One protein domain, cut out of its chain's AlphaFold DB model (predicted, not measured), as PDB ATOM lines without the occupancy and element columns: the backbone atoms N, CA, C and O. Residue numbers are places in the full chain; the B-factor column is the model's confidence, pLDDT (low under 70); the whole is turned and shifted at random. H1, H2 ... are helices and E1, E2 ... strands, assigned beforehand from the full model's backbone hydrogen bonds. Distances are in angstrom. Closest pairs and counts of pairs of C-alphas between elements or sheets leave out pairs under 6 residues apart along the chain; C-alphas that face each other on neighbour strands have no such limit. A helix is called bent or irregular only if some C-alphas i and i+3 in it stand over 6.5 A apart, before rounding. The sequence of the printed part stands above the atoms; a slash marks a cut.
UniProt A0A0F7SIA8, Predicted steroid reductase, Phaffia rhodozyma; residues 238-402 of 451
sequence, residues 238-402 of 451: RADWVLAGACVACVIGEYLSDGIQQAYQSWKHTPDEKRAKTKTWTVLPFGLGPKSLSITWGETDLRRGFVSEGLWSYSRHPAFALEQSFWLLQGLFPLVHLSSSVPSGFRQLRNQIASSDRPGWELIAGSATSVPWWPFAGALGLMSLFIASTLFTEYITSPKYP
ATOM      1  N   ARG A 238     188.497 308.129 134.435       85.44
ATOM      2  CA  ARG A 238     187.471 307.070 134.347       85.44
ATOM      3  C   ARG A 238     186.556 307.036 135.575       85.44
ATOM      4  O   ARG A 238     185.362 306.815 135.423       85.44
ATOM      5  N   ALA A 239     187.104 307.267 136.768       86.69
ATOM      6  CA  ALA A 239     186.320 307.308 137.999       86.69
ATOM      7  C   ALA A 239     185.351 308.502 138.017       86.69
ATOM      8  O   ALA A 239     184.206 308.337 138.429       86.69
ATOM      9  N   ASP A 240     185.760 309.654 137.476       89.44
ATOM     10  CA  ASP A 240     184.890 310.828 137.331       89.44
ATOM     11  C   ASP A 240     183.696 310.537 136.412       89.44
ATOM     12  O   ASP A 240     182.557 310.857 136.746       89.44
ATOM     13  N   TRP A 241     183.932 309.856 135.287       93.06
ATOM     14  CA  TRP A 241     182.857 309.440 134.382       93.06
ATOM     15  C   TRP A 241     181.921 308.395 134.996       93.06
ATOM     16  O   TRP A 241     180.713 308.457 134.772       93.06
ATOM     17  N   VAL A 242     182.447 307.461 135.796       93.94
ATOM     18  CA  VAL A 242     181.624 306.489 136.534       93.94
ATOM     19  C   VAL A 242     180.739 307.199 137.562       93.94
ATOM     20  O   VAL A 242     179.541 306.922 137.617       93.94
ATOM     21  N   LEU A 243     181.288 308.146 138.330       94.88
ATOM     22  CA  LEU A 243     180.511 308.955 139.274       94.88
ATOM     23  C   LEU A 243     179.446 309.795 138.564       94.88
ATOM     24  O   LEU A 243     178.303 309.842 139.020       94.88
ATOM     25  N   ALA A 244     179.785 310.415 137.432       96.75
ATOM     26  CA  ALA A 244     178.827 311.179 136.639       96.75
ATOM     27  C   ALA A 244     177.696 310.293 136.103       96.75
ATOM     28  O   ALA A 244     176.526 310.659 136.212       96.75
ATOM     29  N   GLY A 245     178.021 309.096 135.604       97.69
ATOM     30  CA  GLY A 245     177.032 308.098 135.197       97.69
ATOM     31  C   GLY A 245     176.117 307.675 136.351       97.69
ATOM     32  O   GLY A 245     174.901 307.616 136.175       97.69
ATOM     33  N   ALA A 246     176.673 307.458 137.547       98.12
ATOM     34  CA  ALA A 246     175.895 307.145 138.747       98.12
ATOM     35  C   ALA A 246     174.974 308.305 139.169       98.12
ATOM     36  O   ALA A 246     173.820 308.070 139.527       98.12
ATOM     37  N   CYS A 247     175.440 309.555 139.070       98.38
ATOM     38  CA  CYS A 247     174.621 310.742 139.322       98.38
ATOM     39  C   CYS A 247     173.446 310.828 138.342       98.38
ATOM     40  O   CYS A 247     172.304 310.995 138.762       98.38
ATOM     41  N   VAL A 248     173.703 310.658 137.042       98.12
ATOM     42  CA  VAL A 248     172.656 310.656 136.007       98.12
ATOM     43  C   VAL A 248     171.654 309.524 136.243       98.12
ATOM     44  O   VAL A 248     170.451 309.746 136.131       98.12
ATOM     45  N   ALA A 249     172.120 308.334 136.633       97.25
ATOM     46  CA  ALA A 249     171.244 307.220 136.988       97.25
ATOM     47  C   ALA A 249     170.342 307.546 138.194       97.25
ATOM     48  O   ALA A 249     169.158 307.204 138.164       97.25
ATOM     49  N   CYS A 250     170.860 308.250 139.211       98.06
ATOM     50  CA  CYS A 250     170.047 308.742 140.330       98.06
ATOM     51  C   CYS A 250     168.957 309.703 139.842       98.06
ATOM     52  O   CYS A 250     167.785 309.458 140.113       98.06
ATOM     53  N   VAL A 251     169.310 310.706 139.027       97.56
ATOM     54  CA  VAL A 251     168.353 311.693 138.487       97.56
ATOM     55  C   VAL A 251     167.278 311.035 137.611       97.56
ATOM     56  O   VAL A 251     166.099 311.388 137.694       97.56
ATOM     57  N   ILE A 252     167.644 310.044 136.792       94.81
ATOM     58  CA  ILE A 252     166.670 309.258 136.017       94.81
ATOM     59  C   ILE A 252     165.743 308.493 136.964       94.81
ATOM     60  O   ILE A 252     164.525 308.524 136.791       94.81
ATOM     61  N   GLY A 253     166.287 307.828 137.984       93.75
ATOM     62  CA  GLY A 253     165.479 307.113 138.967       93.75
ATOM     63  C   GLY A 253     164.550 308.038 139.769       93.75
ATOM     64  O   GLY A 253     163.405 307.665 140.020       93.75
ATOM     65  N   GLU A 254     164.997 309.249 140.114       95.56
ATOM     66  CA  GLU A 254     164.179 310.297 140.739       95.56
ATOM     67  C   GLU A 254     163.001 310.654 139.831       95.56
ATOM     68  O   GLU A 254     161.853 310.590 140.267       95.56
ATOM     69  N   TYR A 255     163.272 310.953 138.554       93.06
ATOM     70  CA  TYR A 255     162.246 311.269 137.557       93.06
ATOM     71  C   TYR A 255     161.214 310.143 137.416       93.06
ATOM     72  O   TYR A 255     160.009 310.398 137.424       93.06
ATOM     73  N   LEU A 256     161.673 308.890 137.337       90.50
ATOM     74  CA  LEU A 256     160.798 307.721 137.243       90.50
ATOM     75  C   LEU A 256     159.954 307.537 138.507       90.50
ATOM     76  O   LEU A 256     158.743 307.333 138.415       90.50
ATOM     77  N   SER A 257     160.574 307.644 139.684       92.00
ATOM     78  CA  SER A 257     159.887 307.546 140.972       92.00
ATOM     79  C   SER A 257     158.791 308.614 141.097       92.00
ATOM     80  O   SER A 257     157.639 308.319 141.418       92.00
ATOM     81  N   ASP A 258     159.131 309.864 140.798       91.81
ATOM     82  CA  ASP A 258     158.210 310.998 140.829       91.81
ATOM     83  C   ASP A 258     157.105 310.900 139.768       91.81
ATOM     84  O   ASP A 258     155.976 311.358 139.998       91.81
ATOM     85  N   GLY A 259     157.417 310.331 138.603       88.75
ATOM     86  CA  GLY A 259     156.482 310.073 137.511       88.75
ATOM     87  C   GLY A 259     155.429 309.038 137.893       88.75
ATOM     88  O   GLY A 259     154.236 309.323 137.807       88.75
ATOM     89  N   ILE A 260     155.856 307.879 138.401       89.31
ATOM     90  CA  ILE A 260     154.955 306.804 138.851       89.31
ATOM     91  C   ILE A 260     154.085 307.282 140.018       89.31
ATOM     92  O   ILE A 260     152.874 307.060 140.004       89.31
ATOM     93  N   GLN A 261     154.667 307.978 141.005       91.44
ATOM     94  CA  GLN A 261     153.899 308.509 142.133       91.44
ATOM     95  C   GLN A 261     152.824 309.489 141.653       91.44
ATOM     96  O   GLN A 261     151.681 309.404 142.100       91.44
ATOM     97  N   GLN A 262     153.162 310.415 140.749       88.62
ATOM     98  CA  GLN A 262     152.177 311.358 140.214       88.62
ATOM     99  C   GLN A 262     151.099 310.629 139.412       88.62
ATOM    100  O   GLN A 262     149.918 310.888 139.621       88.62
ATOM    101  N   ALA A 263     151.486 309.703 138.536       87.88
ATOM    102  CA  ALA A 263     150.548 308.949 137.716       87.88
ATOM    103  C   ALA A 263     149.548 308.158 138.572       87.88
ATOM    104  O   ALA A 263     148.349 308.202 138.298       87.88
ATOM    105  N   TYR A 264     150.013 307.527 139.655       90.38
ATOM    106  CA  TYR A 264     149.140 306.855 140.613       90.38
ATOM    107  C   TYR A 264     148.159 307.828 141.282       90.38
ATOM    108  O   TYR A 264     146.970 307.527 141.375       90.38
ATOM    109  N   GLN A 265     148.618 309.004 141.730       90.44
ATOM    110  CA  GLN A 265     147.734 309.988 142.370       90.44
ATOM    111  C   GLN A 265     146.698 310.547 141.384       90.44
ATOM    112  O   GLN A 265     145.517 310.621 141.721       90.44
ATOM    113  N   SER A 266     147.096 310.866 140.150       88.38
ATOM    114  CA  SER A 266     146.166 311.306 139.100       88.38
ATOM    115  C   SER A 266     145.120 310.233 138.785       88.38
ATOM    116  O   SER A 266     143.928 310.530 138.695       88.38
ATOM    117  N   TRP A 267     145.543 308.970 138.672       88.19
ATOM    118  CA  TRP A 267     144.646 307.833 138.461       88.19
ATOM    119  C   TRP A 267     143.658 307.656 139.622       88.19
ATOM    120  O   TRP A 267     142.452 307.535 139.401       88.19
ATOM    121  N   LYS A 268     144.151 307.712 140.861       89.56
ATOM    122  CA  LYS A 268     143.349 307.569 142.081       89.56
ATOM    123  C   LYS A 268     142.245 308.622 142.196       89.56
ATOM    124  O   LYS A 268     141.159 308.301 142.666       89.56
ATOM    125  N   HIS A 269     142.507 309.855 141.766       87.75
ATOM    126  CA  HIS A 269     141.540 310.958 141.806       87.75
ATOM    127  C   HIS A 269     140.679 311.083 140.535       87.75
ATOM    128  O   HIS A 269     139.810 311.949 140.463       87.75
ATOM    129  N   THR A 270     140.878 310.220 139.535       86.44
ATOM    130  CA  THR A 270     140.032 310.177 138.332       86.44
ATOM    131  C   THR A 270     138.662 309.562 138.667       86.44
ATOM    132  O   THR A 270     138.648 308.552 139.374       86.44
ATOM    133  N   PRO A 271     137.524 310.083 138.156       84.25
ATOM    134  CA  PRO A 271     136.196 309.498 138.386       84.25
ATOM    135  C   PRO A 271     136.117 308.010 138.012       84.25
ATOM    136  O   PRO A 271     136.750 307.583 137.040       84.25
ATOM    137  N   ASP A 272     135.328 307.228 138.753       78.19
ATOM    138  CA  ASP A 272     135.309 305.756 138.668       78.19
ATOM    139  C   ASP A 272     135.042 305.231 137.244       78.19
ATOM    140  O   ASP A 272     135.743 304.332 136.770       78.19
ATOM    141  N   GLU A 273     134.125 305.865 136.508       74.62
ATOM    142  CA  GLU A 273     133.778 305.523 135.117       74.62
ATOM    143  C   GLU A 273     134.969 305.611 134.148       74.62
ATOM    144  O   GLU A 273     135.094 304.824 133.205       74.62
ATOM    145  N   LYS A 274     135.867 306.577 134.373       72.38
ATOM    146  CA  LYS A 274     137.067 306.787 133.548       72.38
ATOM    147  C   LYS A 274     138.236 305.933 134.041       72.38
ATOM    148  O   LYS A 274     139.029 305.465 133.225       72.38
ATOM    149  N   ARG A 275     138.300 305.650 135.348       78.56
ATOM    150  CA  ARG A 275     139.386 304.887 135.986       78.56
ATOM    151  C   ARG A 275     139.496 303.453 135.459       78.56
ATOM    152  O   ARG A 275     140.607 302.943 135.303       78.56
ATOM    153  N   ALA A 276     138.367 302.822 135.125       65.69
ATOM    154  CA  ALA A 276     138.334 301.478 134.544       65.69
ATOM    155  C   ALA A 276     139.045 301.384 133.178       65.69
ATOM    156  O   ALA A 276     139.557 300.316 132.839       65.69
ATOM    157  N   LYS A 277     139.112 302.497 132.430       63.19
ATOM    158  CA  LYS A 277     139.736 302.594 131.097       63.19
ATOM    159  C   LYS A 277     141.216 302.999 131.149       63.19
ATOM    160  O   LYS A 277     141.946 302.731 130.204       63.19
ATOM    161  N   THR A 278     141.677 303.606 132.244       62.94
ATOM    162  CA  THR A 278     143.033 304.172 132.392       62.94
ATOM    163  C   THR A 278     143.870 303.418 133.427       62.94
ATOM    164  O   THR A 278     144.486 304.029 134.296       62.94
ATOM    165  N   LYS A 279     143.870 302.082 133.391       62.53
ATOM    166  CA  LYS A 279     144.561 301.274 134.414       62.53
ATOM    167  C   LYS A 279     146.075 301.205 134.248       62.53
ATOM    168  O   LYS A 279     146.740 300.788 135.188       62.53
ATOM    169  N   THR A 280     146.605 301.582 133.087       63.69
ATOM    170  CA  THR A 280     147.986 301.283 132.701       63.69
ATOM    171  C   THR A 280     148.788 302.560 132.471       63.69
ATOM    172  O   THR A 280     148.395 303.404 131.667       63.69
ATOM    173  N   TRP A 281     149.928 302.685 133.151       68.69
ATOM    174  CA  TRP A 281     150.911 303.748 132.933       68.69
ATOM    175  C   TRP A 281     152.191 303.186 132.306       68.69
ATOM    176  O   TRP A 281     152.640 302.110 132.703       68.69
ATOM    177  N   THR A 282     152.789 303.913 131.357       62.22
ATOM    178  CA  THR A 282     154.011 303.505 130.638       62.22
ATOM    179  C   THR A 282     155.193 304.388 131.036       62.22
ATOM    180  O   THR A 282     155.073 305.610 131.053       62.22
ATOM    181  N   VAL A 283     156.340 303.755 131.306       58.47
ATOM    182  CA  VAL A 283     157.557 304.367 131.879       58.47
ATOM    183  C   VAL A 283     158.162 305.524 131.076       58.47
ATOM    184  O   VAL A 283     158.743 306.428 131.675       58.47
ATOM    185  N   LEU A 284     158.026 305.530 129.748       58.09
ATOM    186  CA  LEU A 284     158.545 306.606 128.900       58.09
ATOM    187  C   LEU A 284     157.397 307.429 128.299       58.09
ATOM    188  O   LEU A 284     156.451 306.841 127.757       58.09
ATOM    189  N   PRO A 285     157.477 308.775 128.340       48.66
ATOM    190  CA  PRO A 285     156.536 309.622 127.621       48.66
ATOM    191  C   PRO A 285     156.627 309.349 126.110       48.66
ATOM    192  O   PRO A 285     157.628 308.837 125.611       48.66
ATOM    193  N   PHE A 286     155.559 309.675 125.379       46.12
ATOM    194  CA  PHE A 286     155.450 309.503 123.919       46.12
ATOM    195  C   PHE A 286     155.392 308.056 123.398       46.12
ATOM    196  O   PHE A 286     155.567 307.829 122.207       46.12
ATOM    197  N   GLY A 287     155.125 307.060 124.252       50.47
ATOM    198  CA  GLY A 287     154.936 305.675 123.792       50.47
ATOM    199  C   GLY A 287     156.220 304.977 123.325       50.47
ATOM    200  O   GLY A 287     156.148 303.897 122.749       50.47
ATOM    201  N   LEU A 288     157.387 305.561 123.613       49.06
ATOM    202  CA  LEU A 288     158.710 305.012 123.281       49.06
ATOM    203  C   LEU A 288     159.168 303.896 124.241       49.06
ATOM    204  O   LEU A 288     160.234 303.314 124.062       49.06
ATOM    205  N   GLY A 289     158.382 303.600 125.280       54.16
ATOM    206  CA  GLY A 289     158.675 302.543 126.247       54.16
ATOM    207  C   GLY A 289     158.163 301.182 125.781       54.16
ATOM    208  O   GLY A 289     157.037 301.098 125.284       54.16
ATOM    209  N   PRO A 290     158.926 300.090 125.972       52.69
ATOM    210  CA  PRO A 290     158.405 298.760 125.705       52.69
ATOM    211  C   PRO A 290     157.184 298.496 126.601       52.69
ATOM    212  O   PRO A 290     157.190 298.828 127.787       52.69
ATOM    213  N   LYS A 291     156.134 297.864 126.052       52.59
ATOM    214  CA  LYS A 291     154.896 297.518 126.790       52.59
ATOM    215  C   LYS A 291     155.157 296.695 128.066       52.59
ATOM    216  O   LYS A 291     154.325 296.696 128.970       52.59
ATOM    217  N   SER A 292     156.308 296.024 128.147       51.22
ATOM    218  CA  SER A 292     156.782 295.284 129.324       51.22
ATOM    219  C   SER A 292     157.101 296.164 130.540       51.22
ATOM    220  O   SER A 292     157.141 295.651 131.653       51.22
ATOM    221  N   LEU A 293     157.292 297.473 130.356       60.88
ATOM    222  CA  LEU A 293     157.507 298.462 131.418       60.88
ATOM    223  C   LEU A 293     156.225 299.261 131.699       60.88
ATOM    224  O   LEU A 293     156.252 300.486 131.830       60.88
ATOM    225  N   SER A 294     155.087 298.571 131.743       67.19
ATOM    226  CA  SER A 294     153.804 299.174 132.088       67.19
ATOM    227  C   SER A 294     153.334 298.738 133.475       67.19
ATOM    228  O   SER A 294     153.436 297.571 133.852       67.19
ATOM    229  N   ILE A 295     152.847 299.695 134.261       76.69
ATOM    230  CA  ILE A 295     152.323 299.456 135.608       76.69
ATOM    231  C   ILE A 295     150.809 299.475 135.510       76.69
ATOM    232  O   ILE A 295     150.248 300.426 134.970       76.69
ATOM    233  N   THR A 296     150.158 298.432 136.026       81.44
ATOM    234  CA  THR A 296     148.697 298.346 136.068       81.44
ATOM    235  C   THR A 296     148.215 298.386 137.509       81.44
ATOM    236  O   THR A 296     148.647 297.559 138.306       81.44
ATOM    237  N   TRP A 297     147.321 299.321 137.831       85.56
ATOM    238  CA  TRP A 297     146.737 299.439 139.170       85.56
ATOM    239  C   TRP A 297     145.332 298.841 139.238       85.56
ATOM    240  O   TRP A 297     144.520 298.988 138.315       85.56
ATOM    241  N   GLY A 298     145.051 298.156 140.344       84.88
ATOM    242  CA  GLY A 298     143.784 297.483 140.610       84.88
ATOM    243  C   GLY A 298     143.026 298.032 141.818       84.88
ATOM    244  O   GLY A 298     143.419 298.994 142.473       84.88
ATOM    245  N   GLU A 299     141.918 297.365 142.137       85.12
ATOM    246  CA  GLU A 299     141.056 297.697 143.277       85.12
ATOM    247  C   GLU A 299     141.788 297.567 144.626       85.12
ATOM    248  O   GLU A 299     141.577 298.355 145.545       85.12
ATOM    249  N   THR A 300     142.703 296.604 144.739       85.69
ATOM    250  CA  THR A 300     143.563 296.423 145.918       85.69
ATOM    251  C   THR A 300     144.475 297.629 146.146       85.69
ATOM    252  O   THR A 300     144.589 298.111 147.274       85.69
ATOM    253  N   ASP A 301     145.075 298.169 145.082       88.62
ATOM    254  CA  ASP A 301     145.925 299.361 145.149       88.62
ATOM    255  C   ASP A 301     145.125 300.607 145.516       88.62
ATOM    256  O   ASP A 301     145.614 301.460 146.260       88.62
ATOM    257  N   LEU A 302     143.895 300.709 145.010       89.12
ATOM    258  CA  LEU A 302     142.983 301.799 145.330       89.12
ATOM    259  C   LEU A 302     142.589 301.780 146.811       89.12
ATOM    260  O   LEU A 302     142.714 302.804 147.483       89.12
ATOM    261  N   ARG A 303     142.181 300.615 147.332       89.50
ATOM    262  CA  ARG A 303     141.826 300.430 148.753       89.50
ATOM    263  C   ARG A 303     142.994 300.721 149.681       89.50
ATOM    264  O   ARG A 303     142.806 301.327 150.734       89.50
ATOM    265  N   ARG A 304     144.205 300.313 149.292       91.69
ATOM    266  CA  ARG A 304     145.431 300.623 150.037       91.69
ATOM    267  C   ARG A 304     145.731 302.125 150.018       91.69
ATOM    268  O   ARG A 304     146.162 302.674 151.028       91.69
ATOM    269  N   GLY A 305     145.490 302.786 148.887       92.44
ATOM    270  CA  GLY A 305     145.540 304.241 148.744       92.44
ATOM    271  C   GLY A 305     146.937 304.840 148.538       92.44
ATOM    272  O   GLY A 305     147.049 306.068 148.448       92.44
ATOM    273  N   PHE A 306     147.977 304.005 148.434       94.06
ATOM    274  CA  PHE A 306     149.358 304.390 148.126       94.06
ATOM    275  C   PHE A 306     150.102 303.317 147.305       94.06
ATOM    276  O   PHE A 306     149.752 302.127 147.316       94.06
ATOM    277  N   VAL A 307     151.165 303.742 146.614       92.94
ATOM    278  CA  VAL A 307     152.076 302.858 145.870       92.94
ATOM    279  C   VAL A 307     152.957 302.095 146.855       92.94
ATOM    280  O   VAL A 307     153.552 302.695 147.745       92.94
ATOM    281  N   SER A 308     153.030 300.772 146.713       92.31
ATOM    282  CA  SER A 308     153.858 299.924 147.586       92.31
ATOM    283  C   SER A 308     154.758 298.946 146.827       92.31
ATOM    284  O   SER A 308     155.652 298.357 147.419       92.31
ATOM    285  N   GLU A 309     154.560 298.782 145.521       87.94
ATOM    286  CA  GLU A 309     155.290 297.814 144.698       87.94
ATOM    287  C   GLU A 309     156.389 298.482 143.859       87.94
ATOM    288  O   GLU A 309     156.482 299.707 143.783       87.94
ATOM    289  N   GLY A 310     157.254 297.685 143.225       88.69
ATOM    290  CA  GLY A 310     158.381 298.208 142.447       88.69
ATOM    291  C   GLY A 310     159.403 298.907 143.346       88.69
ATOM    292  O   GLY A 310     159.802 298.347 144.370       88.69
ATOM    293  N   LEU A 311     159.810 300.135 143.002       91.31
ATOM    294  CA  LEU A 311     160.752 300.925 143.812       91.31
ATOM    295  C   LEU A 311     160.256 301.123 145.257       91.31
ATOM    296  O   LEU A 311     161.054 301.072 146.195       91.31
ATOM    297  N   TRP A 312     158.936 301.232 145.445       94.75
ATOM    298  CA  TRP A 312     158.294 301.389 146.753       94.75
ATOM    299  C   TRP A 312     158.401 300.155 147.654       94.75
ATOM    300  O   TRP A 312     158.191 300.250 148.862       94.75
ATOM    301  N   SER A 313     158.755 298.993 147.105       93.06
ATOM    302  CA  SER A 313     159.002 297.792 147.910       93.06
ATOM    303  C   SER A 313     160.394 297.789 148.552       93.06
ATOM    304  O   SER A 313     160.603 297.092 149.545       93.06
ATOM    305  N   TYR A 314     161.325 298.591 148.017       93.75
ATOM    306  CA  TYR A 314     162.692 298.752 148.519       93.75
ATOM    307  C   TYR A 314     162.857 299.999 149.384       93.75
ATOM    308  O   TYR A 314     163.665 299.990 150.307       93.75
ATOM    309  N   SER A 315     162.098 301.056 149.113       97.12
ATOM    310  CA  SER A 315     162.153 302.322 149.842       97.12
ATOM    311  C   SER A 315     160.759 302.913 149.940       97.12
ATOM    312  O   SER A 315     160.035 302.900 148.953       97.12
ATOM    313  N   ARG A 316     160.370 303.469 151.090       96.75
ATOM    314  CA  ARG A 316     159.089 304.190 151.183       96.75
ATOM    315  C   ARG A 316     159.095 305.502 150.403       96.75
ATOM    316  O   ARG A 316     158.038 305.935 149.948       96.75
ATOM    317  N   HIS A 317     160.274 306.096 150.226       96.94
ATOM    318  CA  HIS A 317     160.483 307.351 149.505       96.94
ATOM    319  C   HIS A 317     161.656 307.200 148.521       96.94
ATOM    320  O   HIS A 317     162.728 307.760 148.755       96.94
ATOM    321  N   PRO A 318     161.484 306.438 147.421       96.69
ATOM    322  CA  PRO A 318     162.589 306.102 146.524       96.69
ATOM    323  C   PRO A 318     163.206 307.330 145.844       96.69
ATOM    324  O   PRO A 318     164.426 307.399 145.737       96.69
ATOM    325  N   ALA A 319     162.398 308.329 145.469       95.88
ATOM    326  CA  ALA A 319     162.906 309.609 144.967       95.88
ATOM    327  C   ALA A 319     163.856 310.274 145.974       95.88
ATOM    328  O   ALA A 319     164.947 310.680 145.603       95.88
ATOM    329  N   PHE A 320     163.493 310.318 147.262       96.56
ATOM    330  CA  PHE A 320     164.341 310.925 148.293       96.56
ATOM    331  C   PHE A 320     165.612 310.109 148.535       96.56
ATOM    332  O   PHE A 320     166.662 310.682 148.777       96.56
ATOM    333  N   ALA A 321     165.546 308.782 148.451       97.06
ATOM    334  CA  ALA A 321     166.727 307.933 148.585       97.06
ATOM    335  C   ALA A 321     167.749 308.173 147.461       97.06
ATOM    336  O   ALA A 321     168.954 308.240 147.710       97.06
ATOM    337  N   LEU A 322     167.264 308.318 146.227       97.69
ATOM    338  CA  LEU A 322     168.097 308.620 145.063       97.69
ATOM    339  C   LEU A 322     168.649 310.046 145.124       97.69
ATOM    340  O   LEU A 322     169.835 310.235 144.879       97.69
ATOM    341  N   GLU A 323     167.841 310.999 145.579       96.75
ATOM    342  CA  GLU A 323     168.252 312.383 145.823       96.75
ATOM    343  C   GLU A 323     169.386 312.461 146.870       96.75
ATOM    344  O   GLU A 323     170.422 313.086 146.643       96.75
ATOM    345  N   GLN A 324     169.253 311.743 147.993       97.00
ATOM    346  CA  GLN A 324     170.313 311.638 149.005       97.00
ATOM    347  C   GLN A 324     171.572 310.968 148.438       97.00
ATOM    348  O   GLN A 324     172.690 311.401 148.720       97.00
ATOM    349  N   SER A 325     171.400 309.933 147.608       97.31
ATOM    350  CA  SER A 325     172.511 309.270 146.912       97.31
ATOM    351  C   SER A 325     173.238 310.235 145.981       97.31
ATOM    352  O   SER A 325     174.466 310.268 145.988       97.31
ATOM    353  N   PHE A 326     172.503 311.055 145.227       97.94
ATOM    354  CA  PHE A 326     173.062 312.067 144.339       97.94
ATOM    355  C   PHE A 326     173.954 313.051 145.108       97.94
ATOM    356  O   PHE A 326     175.093 313.279 144.702       97.94
ATOM    357  N   TRP A 327     173.505 313.578 146.253       97.25
ATOM    358  CA  TRP A 327     174.318 314.503 147.058       97.25
ATOM    359  C   TRP A 327     175.599 313.856 147.590       97.25
ATOM    360  O   TRP A 327     176.666 314.472 147.556       97.25
ATOM    361  N   LEU A 328     175.521 312.604 148.048       95.94
ATOM    362  CA  LEU A 328     176.703 311.864 148.494       95.94
ATOM    363  C   LEU A 328     177.670 311.608 147.331       95.94
ATOM    364  O   LEU A 328     178.872 311.798 147.492       95.94
ATOM    365  N   LEU A 329     177.166 311.252 146.143       96.12
ATOM    366  CA  LEU A 329     177.987 311.078 144.941       96.12
ATOM    367  C   LEU A 329     178.699 312.381 144.537       96.12
ATOM    368  O   LEU A 329     179.877 312.332 144.187       96.12
ATOM    369  N   GLN A 330     178.040 313.542 144.653       95.56
ATOM    370  CA  GLN A 330     178.678 314.850 144.433       95.56
ATOM    371  C   GLN A 330     179.869 315.074 145.378       95.56
ATOM    372  O   GLN A 330     180.922 315.544 144.946       95.56
ATOM    373  N   GLY A 331     179.741 314.672 146.646       92.00
ATOM    374  CA  GLY A 331     180.821 314.728 147.636       92.00
ATOM    375  C   GLY A 331     182.019 313.819 147.337       92.00
ATOM    376  O   GLY A 331     183.114 314.074 147.837       92.00
ATOM    377  N   LEU A 332     181.858 312.790 146.496       90.56
ATOM    378  CA  LEU A 332     182.941 311.867 146.135       90.56
ATOM    379  C   LEU A 332     183.853 312.397 145.019       90.56
ATOM    380  O   LEU A 332     185.014 311.992 144.962       90.56
ATOM    381  N   PHE A 333     183.389 313.308 144.156       88.81
ATOM    382  CA  PHE A 333     184.201 313.840 143.047       88.81
ATOM    383  C   PHE A 333     185.532 314.471 143.500       88.81
ATOM    384  O   PHE A 333     186.572 314.158 142.908       88.81
ATOM    385  N   PRO A 334     185.577 315.310 144.554       82.19
ATOM    386  CA  PRO A 334     186.849 315.825 145.056       82.19
ATOM    387  C   PRO A 334     187.752 314.719 145.619       82.19
ATOM    388  O   PRO A 334     188.968 314.768 145.470       82.19
ATOM    389  N   LEU A 335     187.177 313.665 146.206       77.06
ATOM    390  CA  LEU A 335     187.949 312.559 146.783       77.06
ATOM    391  C   LEU A 335     188.569 311.644 145.724       77.06
ATOM    392  O   LEU A 335     189.637 311.077 145.947       77.06
ATOM    393  N   VAL A 336     187.963 311.547 144.540       73.50
ATOM    394  CA  VAL A 336     188.572 310.864 143.389       73.50
ATOM    395  C   VAL A 336     189.864 311.565 142.938       73.50
ATOM    396  O   VAL A 336     190.740 310.931 142.358       73.50
ATOM    397  N   HIS A 337     190.063 312.849 143.273       58.94
ATOM    398  CA  HIS A 337     191.342 313.543 143.048       58.94
ATOM    399  C   HIS A 337     192.466 312.918 143.872       58.94
ATOM    400  O   HIS A 337     193.552 312.671 143.363       58.94
ATOM    401  N   LEU A 338     192.157 312.580 145.127       53.06
ATOM    402  CA  LEU A 338     193.066 311.879 146.029       53.06
ATOM    403  C   LEU A 338     193.297 310.427 145.567       53.06
ATOM    404  O   LEU A 338     194.201 309.754 146.057       53.06
ATOM    405  N   SER A 339     192.497 309.921 144.615       44.62
ATOM    406  CA  SER A 339     192.498 308.519 144.202       44.62
ATOM    407  C   SER A 339     193.488 308.127 143.120       44.62
ATOM    408  O   SER A 339     193.724 306.932 142.951       44.62
ATOM    409  N   SER A 340     194.163 309.067 142.465       43.53
ATOM    410  CA  SER A 340     195.452 308.758 141.824       43.53
ATOM    411  C   SER A 340     196.500 308.319 142.864       43.53
ATOM    412  O   SER A 340     197.484 307.674 142.507       43.53
ATOM    413  N   SER A 341     196.233 308.558 144.155       40.84
ATOM    414  CA  SER A 341     196.973 308.038 145.305       40.84
ATOM    415  C   SER A 341     196.239 306.926 146.082       40.84
ATOM    416  O   SER A 341     196.769 306.461 147.081       40.84
ATOM    417  N   VAL A 342     195.049 306.453 145.677       41.12
ATOM    418  CA  VAL A 342     194.246 305.444 146.426       41.12
ATOM    419  C   VAL A 342     194.691 303.994 146.195       41.12
ATOM    420  O   VAL A 342     194.729 303.241 147.169       41.12
ATOM    421  N   PRO A 343     195.120 303.562 144.988       43.06
ATOM    422  CA  PRO A 343     195.797 302.275 144.827       43.06
ATOM    423  C   PRO A 343     197.113 302.201 145.604       43.06
ATOM    424  O   PRO A 343     197.595 301.099 145.861       43.06
ATOM    425  N   SER A 344     197.697 303.351 145.953       46.81
ATOM    426  CA  SER A 344     198.816 303.493 146.881       46.81
ATOM    427  C   SER A 344     198.324 303.592 148.318       46.81
ATOM    428  O   SER A 344     198.895 302.911 149.140       46.81
ATOM    429  N   GLY A 345     197.244 304.307 148.627       52.38
ATOM    430  CA  GLY A 345     196.706 304.505 149.975       52.38
ATOM    431  C   GLY A 345     196.121 303.239 150.592       52.38
ATOM    432  O   GLY A 345     196.489 302.898 151.705       52.38
ATOM    433  N   PHE A 346     195.319 302.455 149.863       52.19
ATOM    434  CA  PHE A 346     194.901 301.123 150.332       52.19
ATOM    435  C   PHE A 346     196.071 300.151 150.397       52.19
ATOM    436  O   PHE A 346     196.101 299.290 151.265       52.19
ATOM    437  N   ARG A 347     197.046 300.267 149.492       51.72
ATOM    438  CA  ARG A 347     198.235 299.406 149.494       51.72
ATOM    439  C   ARG A 347     199.189 299.779 150.627       51.72
ATOM    440  O   ARG A 347     199.779 298.888 151.209       51.72
ATOM    441  N   GLN A 348     199.284 301.055 150.972       58.34
ATOM    442  CA  GLN A 348     200.091 301.635 152.040       58.34
ATOM    443  C   GLN A 348     199.415 301.412 153.387       58.34
ATOM    444  O   GLN A 348     200.095 300.974 154.296       58.34
ATOM    445  N   LEU A 349     198.091 301.556 153.482       58.75
ATOM    446  CA  LEU A 349     197.286 301.131 154.628       58.75
ATOM    447  C   LEU A 349     197.388 299.618 154.827       58.75
ATOM    448  O   LEU A 349     197.655 299.173 155.929       58.75
ATOM    449  N   ARG A 350     197.257 298.810 153.766       61.62
ATOM    450  CA  ARG A 350     197.470 297.355 153.829       61.62
ATOM    451  C   ARG A 350     198.887 297.019 154.285       61.62
ATOM    452  O   ARG A 350     199.051 296.136 155.113       61.62
ATOM    453  N   ASN A 351     199.898 297.702 153.754       66.19
ATOM    454  CA  ASN A 351     201.289 297.479 154.138       66.19
ATOM    455  C   ASN A 351     201.553 297.953 155.581       66.19
ATOM    456  O   ASN A 351     202.278 297.273 156.287       66.19
ATOM    457  N   GLN A 352     200.927 299.044 156.038       64.31
ATOM    458  CA  GLN A 352     200.982 299.541 157.420       64.31
ATOM    459  C   GLN A 352     200.261 298.605 158.391       64.31
ATOM    460  O   GLN A 352     200.786 298.341 159.461       64.31
ATOM    461  N   ILE A 353     199.097 298.065 158.017       64.00
ATOM    462  CA  ILE A 353     198.381 297.028 158.778       64.00
ATOM    463  C   ILE A 353     199.224 295.756 158.852       64.00
ATOM    464  O   ILE A 353     199.301 295.140 159.905       64.00
ATOM    465  N   ALA A 354     199.885 295.376 157.757       70.31
ATOM    466  CA  ALA A 354     200.761 294.210 157.730       70.31
ATOM    467  C   ALA A 354     202.063 294.401 158.531       70.31
ATOM    468  O   ALA A 354     202.695 293.409 158.878       70.31
ATOM    469  N   SER A 355     202.473 295.643 158.810       72.38
ATOM    470  CA  SER A 355     203.730 295.973 159.493       72.38
ATOM    471  C   SER A 355     203.547 296.600 160.881       72.38
ATOM    472  O   SER A 355     204.510 297.144 161.415       72.38
ATOM    473  N   SER A 356     202.332 296.618 161.436       73.19
ATOM    474  CA  SER A 356     202.012 297.312 162.690       73.19
ATOM    475  C   SER A 356     201.498 296.339 163.745       73.19
ATOM    476  O   SER A 356     200.569 295.584 163.483       73.19
ATOM    477  N   ASP A 357     202.012 296.464 164.971       78.94
ATOM    478  CA  ASP A 357     201.517 295.736 166.151       78.94
ATOM    479  C   ASP A 357     200.165 296.268 166.670       78.94
ATOM    480  O   ASP A 357     199.532 295.657 167.532       78.94
ATOM    481  N   ARG A 358     199.700 297.420 166.162       71.88
ATOM    482  CA  ARG A 358     198.384 297.984 166.509       71.88
ATOM    483  C   ARG A 358     197.242 297.220 165.835       71.88
ATOM    484  O   ARG A 358     197.360 296.869 164.659       71.88
ATOM    485  N   PRO A 359     196.096 297.038 166.517       74.06
ATOM    486  CA  PRO A 359     194.947 296.370 165.928       74.06
ATOM    487  C   PRO A 359     194.423 297.156 164.719       74.06
ATOM    488  O   PRO A 359     194.290 298.380 164.751       74.06
ATOM    489  N   GLY A 360     194.100 296.444 163.634       63.56
ATOM    490  CA  GLY A 360     193.805 297.047 162.326       63.56
ATOM    491  C   GLY A 360     192.695 298.105 162.323       63.56
ATOM    492  O   GLY A 360     192.711 298.996 161.477       63.56
ATOM    493  N   TRP A 361     191.766 298.068 163.282       64.88
ATOM    494  CA  TRP A 361     190.708 299.072 163.409       64.88
ATOM    495  C   TRP A 361     191.234 300.465 163.797       64.88
ATOM    496  O   TRP A 361     190.660 301.450 163.344       64.88
ATOM    497  N   GLU A 362     192.338 300.579 164.550       61.19
ATOM    498  CA  GLU A 362     192.952 301.876 164.890       61.19
ATOM    499  C   GLU A 362     193.610 302.526 163.670       61.19
ATOM    500  O   GLU A 362     193.519 303.734 163.469       61.19
ATOM    501  N   LEU A 363     194.241 301.717 162.818       60.22
ATOM    502  CA  LEU A 363     194.849 302.171 161.565       60.22
ATOM    503  C   LEU A 363     193.782 302.576 160.548       60.22
ATOM    504  O   LEU A 363     193.916 303.602 159.882       60.22
ATOM    505  N   ILE A 364     192.695 301.805 160.467       58.25
ATOM    506  CA  ILE A 364     191.530 302.147 159.647       58.25
ATOM    507  C   ILE A 364     190.903 303.450 160.157       58.25
ATOM    508  O   ILE A 364     190.682 304.353 159.353       58.25
ATOM    509  N   ALA A 365     190.703 303.600 161.470       54.72
ATOM    510  CA  ALA A 365     190.199 304.835 162.068       54.72
ATOM    511  C   ALA A 365     191.126 306.030 161.778       54.72
ATOM    512  O   ALA A 365     190.653 307.065 161.316       54.72
ATOM    513  N   GLY A 366     192.444 305.872 161.934       53.81
ATOM    514  CA  GLY A 366     193.433 306.901 161.600       53.81
ATOM    515  C   GLY A 366     193.431 307.286 160.116       53.81
ATOM    516  O   GLY A 366     193.462 308.466 159.780       53.81
ATOM    517  N   SER A 367     193.302 306.323 159.203       51.94
ATOM    518  CA  SER A 367     193.183 306.603 157.764       51.94
ATOM    519  C   SER A 367     191.830 307.206 157.363       51.94
ATOM    520  O   SER A 367     191.765 307.983 156.416       51.94
ATOM    521  N   ALA A 368     190.752 306.930 158.100       47.44
ATOM    522  CA  ALA A 368     189.463 307.586 157.897       47.44
ATOM    523  C   ALA A 368     189.499 309.064 158.329       47.44
ATOM    524  O   ALA A 368     188.815 309.884 157.720       47.44
ATOM    525  N   THR A 369     190.336 309.431 159.312       48.38
ATOM    526  CA  THR A 369     190.520 310.843 159.713       48.38
ATOM    527  C   THR A 369     191.229 311.708 158.665       48.38
ATOM    528  O   THR A 369     191.137 312.931 158.743       48.38
ATOM    529  N   SER A 370     191.896 311.117 157.663       52.03
ATOM    530  CA  SER A 370     192.552 311.871 156.582       52.03
ATOM    531  C   SER A 370     191.628 312.188 155.402       52.03
ATOM    532  O   SER A 370     191.979 313.018 154.560       52.03
ATOM    533  N   VAL A 371     190.433 311.581 155.340       60.47
ATOM    534  CA  VAL A 371     189.401 311.939 154.362       60.47
ATOM    535  C   VAL A 371     188.587 313.105 154.928       60.47
ATOM    536  O   VAL A 371     187.927 312.951 155.958       60.47
ATOM    537  N   PRO A 372     188.587 314.282 154.281       70.38
ATOM    538  CA  PRO A 372     187.805 315.404 154.767       70.38
ATOM    539  C   PRO A 372     186.320 315.066 154.647       70.38
ATOM    540  O   PRO A 372     185.805 314.858 153.551       70.38
ATOM    541  N   TRP A 373     185.633 315.012 155.787       77.50
ATOM    542  CA  TRP A 373     184.197 314.731 155.875       77.50
ATOM    543  C   TRP A 373     183.339 315.975 155.612       77.50
ATOM    544  O   TRP A 373     182.179 315.869 155.219       77.50
ATOM    545  N   TRP A 374     183.901 317.168 155.811       81.62
ATOM    546  CA  TRP A 374     183.169 318.429 155.717       81.62
ATOM    547  C   TRP A 374     182.581 318.746 154.324       81.62
ATOM    548  O   TRP A 374     181.535 319.393 154.298       81.62
ATOM    549  N   PRO A 375     183.116 318.272 153.173       86.88
ATOM    550  CA  PRO A 375     182.433 318.420 151.884       86.88
ATOM    551  C   PRO A 375     181.063 317.726 151.855       86.88
ATOM    552  O   PRO A 375     180.189 318.124 151.092       86.88
ATOM    553  N   PHE A 376     180.836 316.726 152.716       90.94
ATOM    554  CA  PHE A 376     179.539 316.064 152.873       90.94
ATOM    555  C   PHE A 376     178.616 316.768 153.872       90.94
ATOM    556  O   PHE A 376     177.459 316.373 153.990       90.94
ATOM    557  N   ALA A 377     179.074 317.800 154.592       90.38
ATOM    558  CA  ALA A 377     178.296 318.425 155.664       90.38
ATOM    559  C   ALA A 377     176.938 318.952 155.174       90.38
ATOM    560  O   ALA A 377     175.925 318.745 155.841       90.38
ATOM    561  N   GLY A 378     176.891 319.559 153.984       93.12
ATOM    562  CA  GLY A 378     175.633 319.998 153.374       93.12
ATOM    563  C   GLY A 378     174.692 318.841 153.045       93.12
ATOM    564  O   GLY A 378     173.515 318.888 153.400       93.12
ATOM    565  N   ALA A 379     175.220 317.773 152.437       95.75
ATOM    566  CA  ALA A 379     174.455 316.567 152.128       95.75
ATOM    567  C   ALA A 379     173.881 315.926 153.403       95.75
ATOM    568  O   ALA A 379     172.685 315.660 153.473       95.75
ATOM    569  N   LEU A 380     174.702 315.750 154.441       95.44
ATOM    570  CA  LEU A 380     174.285 315.183 155.729       95.44
ATOM    571  C   LEU A 380     173.263 316.072 156.455       95.44
ATOM    572  O   LEU A 380     172.300 315.568 157.044       95.44
ATOM    573  N   GLY A 381     173.430 317.394 156.381       96.19
ATOM    574  CA  GLY A 381     172.469 318.356 156.919       96.19
ATOM    575  C   GLY A 381     171.104 318.251 156.235       96.19
ATOM    576  O   GLY A 381     170.074 318.187 156.907       96.19
ATOM    577  N   LEU A 382     171.078 318.134 154.907       95.62
ATOM    578  CA  LEU A 382     169.836 317.961 154.149       95.62
ATOM    579  C   LEU A 382     169.214 316.582 154.303       95.62
ATOM    580  O   LEU A 382     167.993 316.470 154.367       95.62
ATOM    581  N   MET A 383     170.022 315.533 154.436       96.19
ATOM    582  CA  MET A 383     169.533 314.208 154.813       96.19
ATOM    583  C   MET A 383     168.813 314.263 156.165       96.19
ATOM    584  O   MET A 383     167.719 313.716 156.301       96.19
ATOM    585  N   SER A 384     169.373 314.983 157.141       95.44
ATOM    586  CA  SER A 384     168.747 315.190 158.455       95.44
ATOM    587  C   SER A 384     167.433 315.973 158.342       95.44
ATOM    588  O   SER A 384     166.423 315.582 158.934       95.44
ATOM    589  N   LEU A 385     167.410 317.026 157.516       94.75
ATOM    590  CA  LEU A 385     166.188 317.763 157.187       94.75
ATOM    591  C   LEU A 385     165.128 316.844 156.563       94.75
ATOM    592  O   LEU A 385     163.963 316.882 156.964       94.75
ATOM    593  N   PHE A 386     165.523 315.994 155.614       95.06
ATOM    594  CA  PHE A 386     164.636 315.050 154.939       95.06
ATOM    595  C   PHE A 386     164.074 314.016 155.912       95.06
ATOM    596  O   PHE A 386     162.886 313.723 155.836       95.06
ATOM    597  N   ILE A 387     164.859 313.524 156.876       95.75
ATOM    598  CA  ILE A 387     164.356 312.650 157.947       95.75
ATOM    599  C   ILE A 387     163.218 313.343 158.709       95.75
ATOM    600  O   ILE A 387     162.114 312.802 158.777       95.75
ATOM    601  N   ALA A 388     163.450 314.546 159.242       94.12
ATOM    602  CA  ALA A 388     162.440 315.272 160.020       94.12
ATOM    603  C   ALA A 388     161.185 315.595 159.183       94.12
ATOM    604  O   ALA A 388     160.050 315.352 159.605       94.12
ATOM    605  N   SER A 389     161.399 316.075 157.958       93.94
ATOM    606  CA  SER A 389     160.373 316.394 156.960       93.94
ATOM    607  C   SER A 389     159.511 315.176 156.590       93.94
ATOM    608  O   SER A 389     158.276 315.257 156.545       93.94
ATOM    609  N   THR A 390     160.136 314.018 156.373       95.94
ATOM    610  CA  THR A 390     159.450 312.766 156.047       95.94
ATOM    611  C   THR A 390     158.706 312.204 157.249       95.94
ATOM    612  O   THR A 390     157.569 311.769 157.081       95.94
ATOM    613  N   LEU A 391     159.268 312.264 158.460       96.31
ATOM    614  CA  LEU A 391     158.555 311.857 159.677       96.31
ATOM    615  C   LEU A 391     157.263 312.662 159.861       96.31
ATOM    616  O   LEU A 391     156.214 312.080 160.143       96.31
ATOM    617  N   PHE A 392     157.304 313.976 159.626       95.44
ATOM    618  CA  PHE A 392     156.105 314.814 159.673       95.44
ATOM    619  C   PHE A 392     155.099 314.455 158.569       95.44
ATOM    620  O   PHE A 392     153.901 314.319 158.822       95.44
ATOM    621  N   THR A 393     155.586 314.210 157.353       95.06
ATOM    622  CA  THR A 393     154.751 313.800 156.212       95.06
ATOM    623  C   THR A 393     154.063 312.454 156.461       95.06
ATOM    624  O   THR A 393     152.861 312.299 156.220       95.06
ATOM    625  N   GLU A 394     154.793 311.467 156.982       96.06
ATOM    626  CA  GLU A 394     154.252 310.156 157.338       96.06
ATOM    627  C   GLU A 394     153.285 310.253 158.525       96.06
ATOM    628  O   GLU A 394     152.270 309.554 158.539       96.06
ATOM    629  N   TYR A 395     153.526 311.160 159.478       94.69
ATOM    630  CA  TYR A 395     152.582 311.452 160.557       94.69
ATOM    631  C   TYR A 395     151.238 311.961 160.013       94.69
ATOM    632  O   TYR A 395     150.204 311.442 160.422       94.69
ATOM    633  N   ILE A 396     151.235 312.882 159.041       94.44
ATOM    634  CA  ILE A 396     150.003 313.378 158.389       94.44
ATOM    635  C   ILE A 396     149.332 312.283 157.538       94.44
ATOM    636  O   ILE A 396     148.107 312.233 157.407       94.44
ATOM    637  N   THR A 397     150.128 311.398 156.940       92.94
ATOM    638  CA  THR A 397     149.659 310.360 156.008       92.94
ATOM    639  C   THR A 397     149.091 309.136 156.732       92.94
ATOM    640  O   THR A 397     148.127 308.527 156.266       92.94
ATOM    641  N   SER A 398     149.656 308.774 157.883       94.00
ATOM    642  CA  SER A 398     149.331 307.534 158.594       94.00
ATOM    643  C   SER A 398     147.864 307.376 159.034       94.00
ATOM    644  O   SER A 398     147.370 306.249 158.940       94.00
ATOM    645  N   PRO A 399     147.121 308.430 159.440       94.25
ATOM    646  CA  PRO A 399     145.699 308.308 159.758       94.25
ATOM    647  C   PRO A 399     144.839 308.075 158.510       94.25
ATOM    648  O   PRO A 399     143.809 307.418 158.594       94.25
ATOM    649  N   LYS A 400     145.278 308.579 157.346       93.56
ATOM    650  CA  LYS A 400     144.559 308.450 156.067       93.56
ATOM    651  C   LYS A 400     144.651 307.032 155.501       93.56
ATOM    652  O   LYS A 400     143.712 306.566 154.866       93.56
ATOM    653  N   TYR A 401     145.772 306.346 155.736       94.44
ATOM    654  CA  TYR A 401     146.027 305.000 155.216       94.44
ATOM    655  C   TYR A 401     146.487 304.066 156.340       94.44
ATOM    656  O   TYR A 401     147.686 303.928 156.586       94.44
ATOM    657  N   PRO A 402     145.568 303.358 157.020       92.75
ATOM    658  CA  PRO A 402     145.934 302.544 158.177       92.75
ATOM    659  C   PRO A 402     146.939 301.419 157.874       92.75
ATOM    660  O   PRO A 402     147.763 301.092 158.731       92.75
TER     661      PRO A 402
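AT A GLANCE: This is residues 238 to 402 of the 451 residues of the protein "Predicted steroid reductase" of Phaffia rhodozyma (UniProt A0A0F7SIA8). Three long helices, H1, H5a and H7, lie side by side in a row with H5a in the middle; at one end the bent helix H5 turns off into H5b, which makes a hairpin with H6. The small hairpin E1 and E2 sits by residues 259 to 267 of H1. The printed part has 165 residues with seven named helices and two named strands, in the order H1 H2 E1 E2 H3 H4 H5 H6 H7, mostly helix; the sheet E1 - E2 is antiparallel. The whole is loose, radius of gyration of the C-alphas 22.4 A, and elongated, 74 by 39 by 25 A.

HOW THE PARTS SIT: H1, residues 238 to 268, is close but not clearly touching H2, residues 272 to 275, with closest C-alphas Trp 267 and Arg 275 at 6.5 A. E1, residues 280 to 282, and E2, residues 294 to 296, form an antiparallel hairpin at 158 degrees, with N 281 and O 295 within hydrogen-bond range at 2.9 A. H3, residues 299 to 304, and H4, residues 310 to 313, are each close to but not clearly touching H1, at 6.6 A from Lys 268 to Leu 302 and 7.3 A from Ser 257 to Leu 311, C-alpha to C-alpha. H5, residues 318 to 354, was assigned as one helix by its hydrogen bonds but is bent, C-alphas 340 and 343 being 7.2 A apart; its arms H5a, residues 318 to 340, and H5b, residues 343 to 354, stand about perpendicular at 83 degrees. H5a touches H1 at a shallow tilt of 5 degrees, opposite ways, closest C-alphas Glu 254 and Ala 319 at 4.5 A. H5b, with residues 349 to 353 alone, touches H6, residues 360 to 368, in a helical hairpin, closest C-alphas Ile 353 and Gly 360 at 5.8 A. H7, residues 374 to 397, touches H5a with residues 375 to 386 alone, at a shallow tilt of 8 degrees, opposite ways, closest C-alphas Trp 327 and Ala 379 at 5.5 A; H1 and H7 are apart. Every O i to N i+4 pair is within hydrogen-bond range in H1, H3 and H6, against 13 of 19 in H5a, 7 of 8 in H5b and 18 of 20 in H7; H2 and H4 are too short for such a pair.

IN THESE COORDINATES: H1 begins at C-alpha 238 (187.471, 307.070, 134.347) and is 44.8 A long. H5a is 33.3 A, H5b 16.0 A and H7 34.5 A, ending at C-alpha 397 (149.659, 310.360, 156.008). H5a and H7 are irregular, with C-alphas 331 and 334 at 6.6 A and 375 and 378 at 7.1 A.

THE WHOLE: The C-alphas of Glu 273 and Asp 357, the two farthest apart, are 75.1 A apart. The printed part has no cut; the link E1 to E2 is long, 11 residues, and the other links are tight. Residues 354 to 359 stand free. Confidence is under 70 in residues 276 to 294, 337 to 353 and 360 to 371.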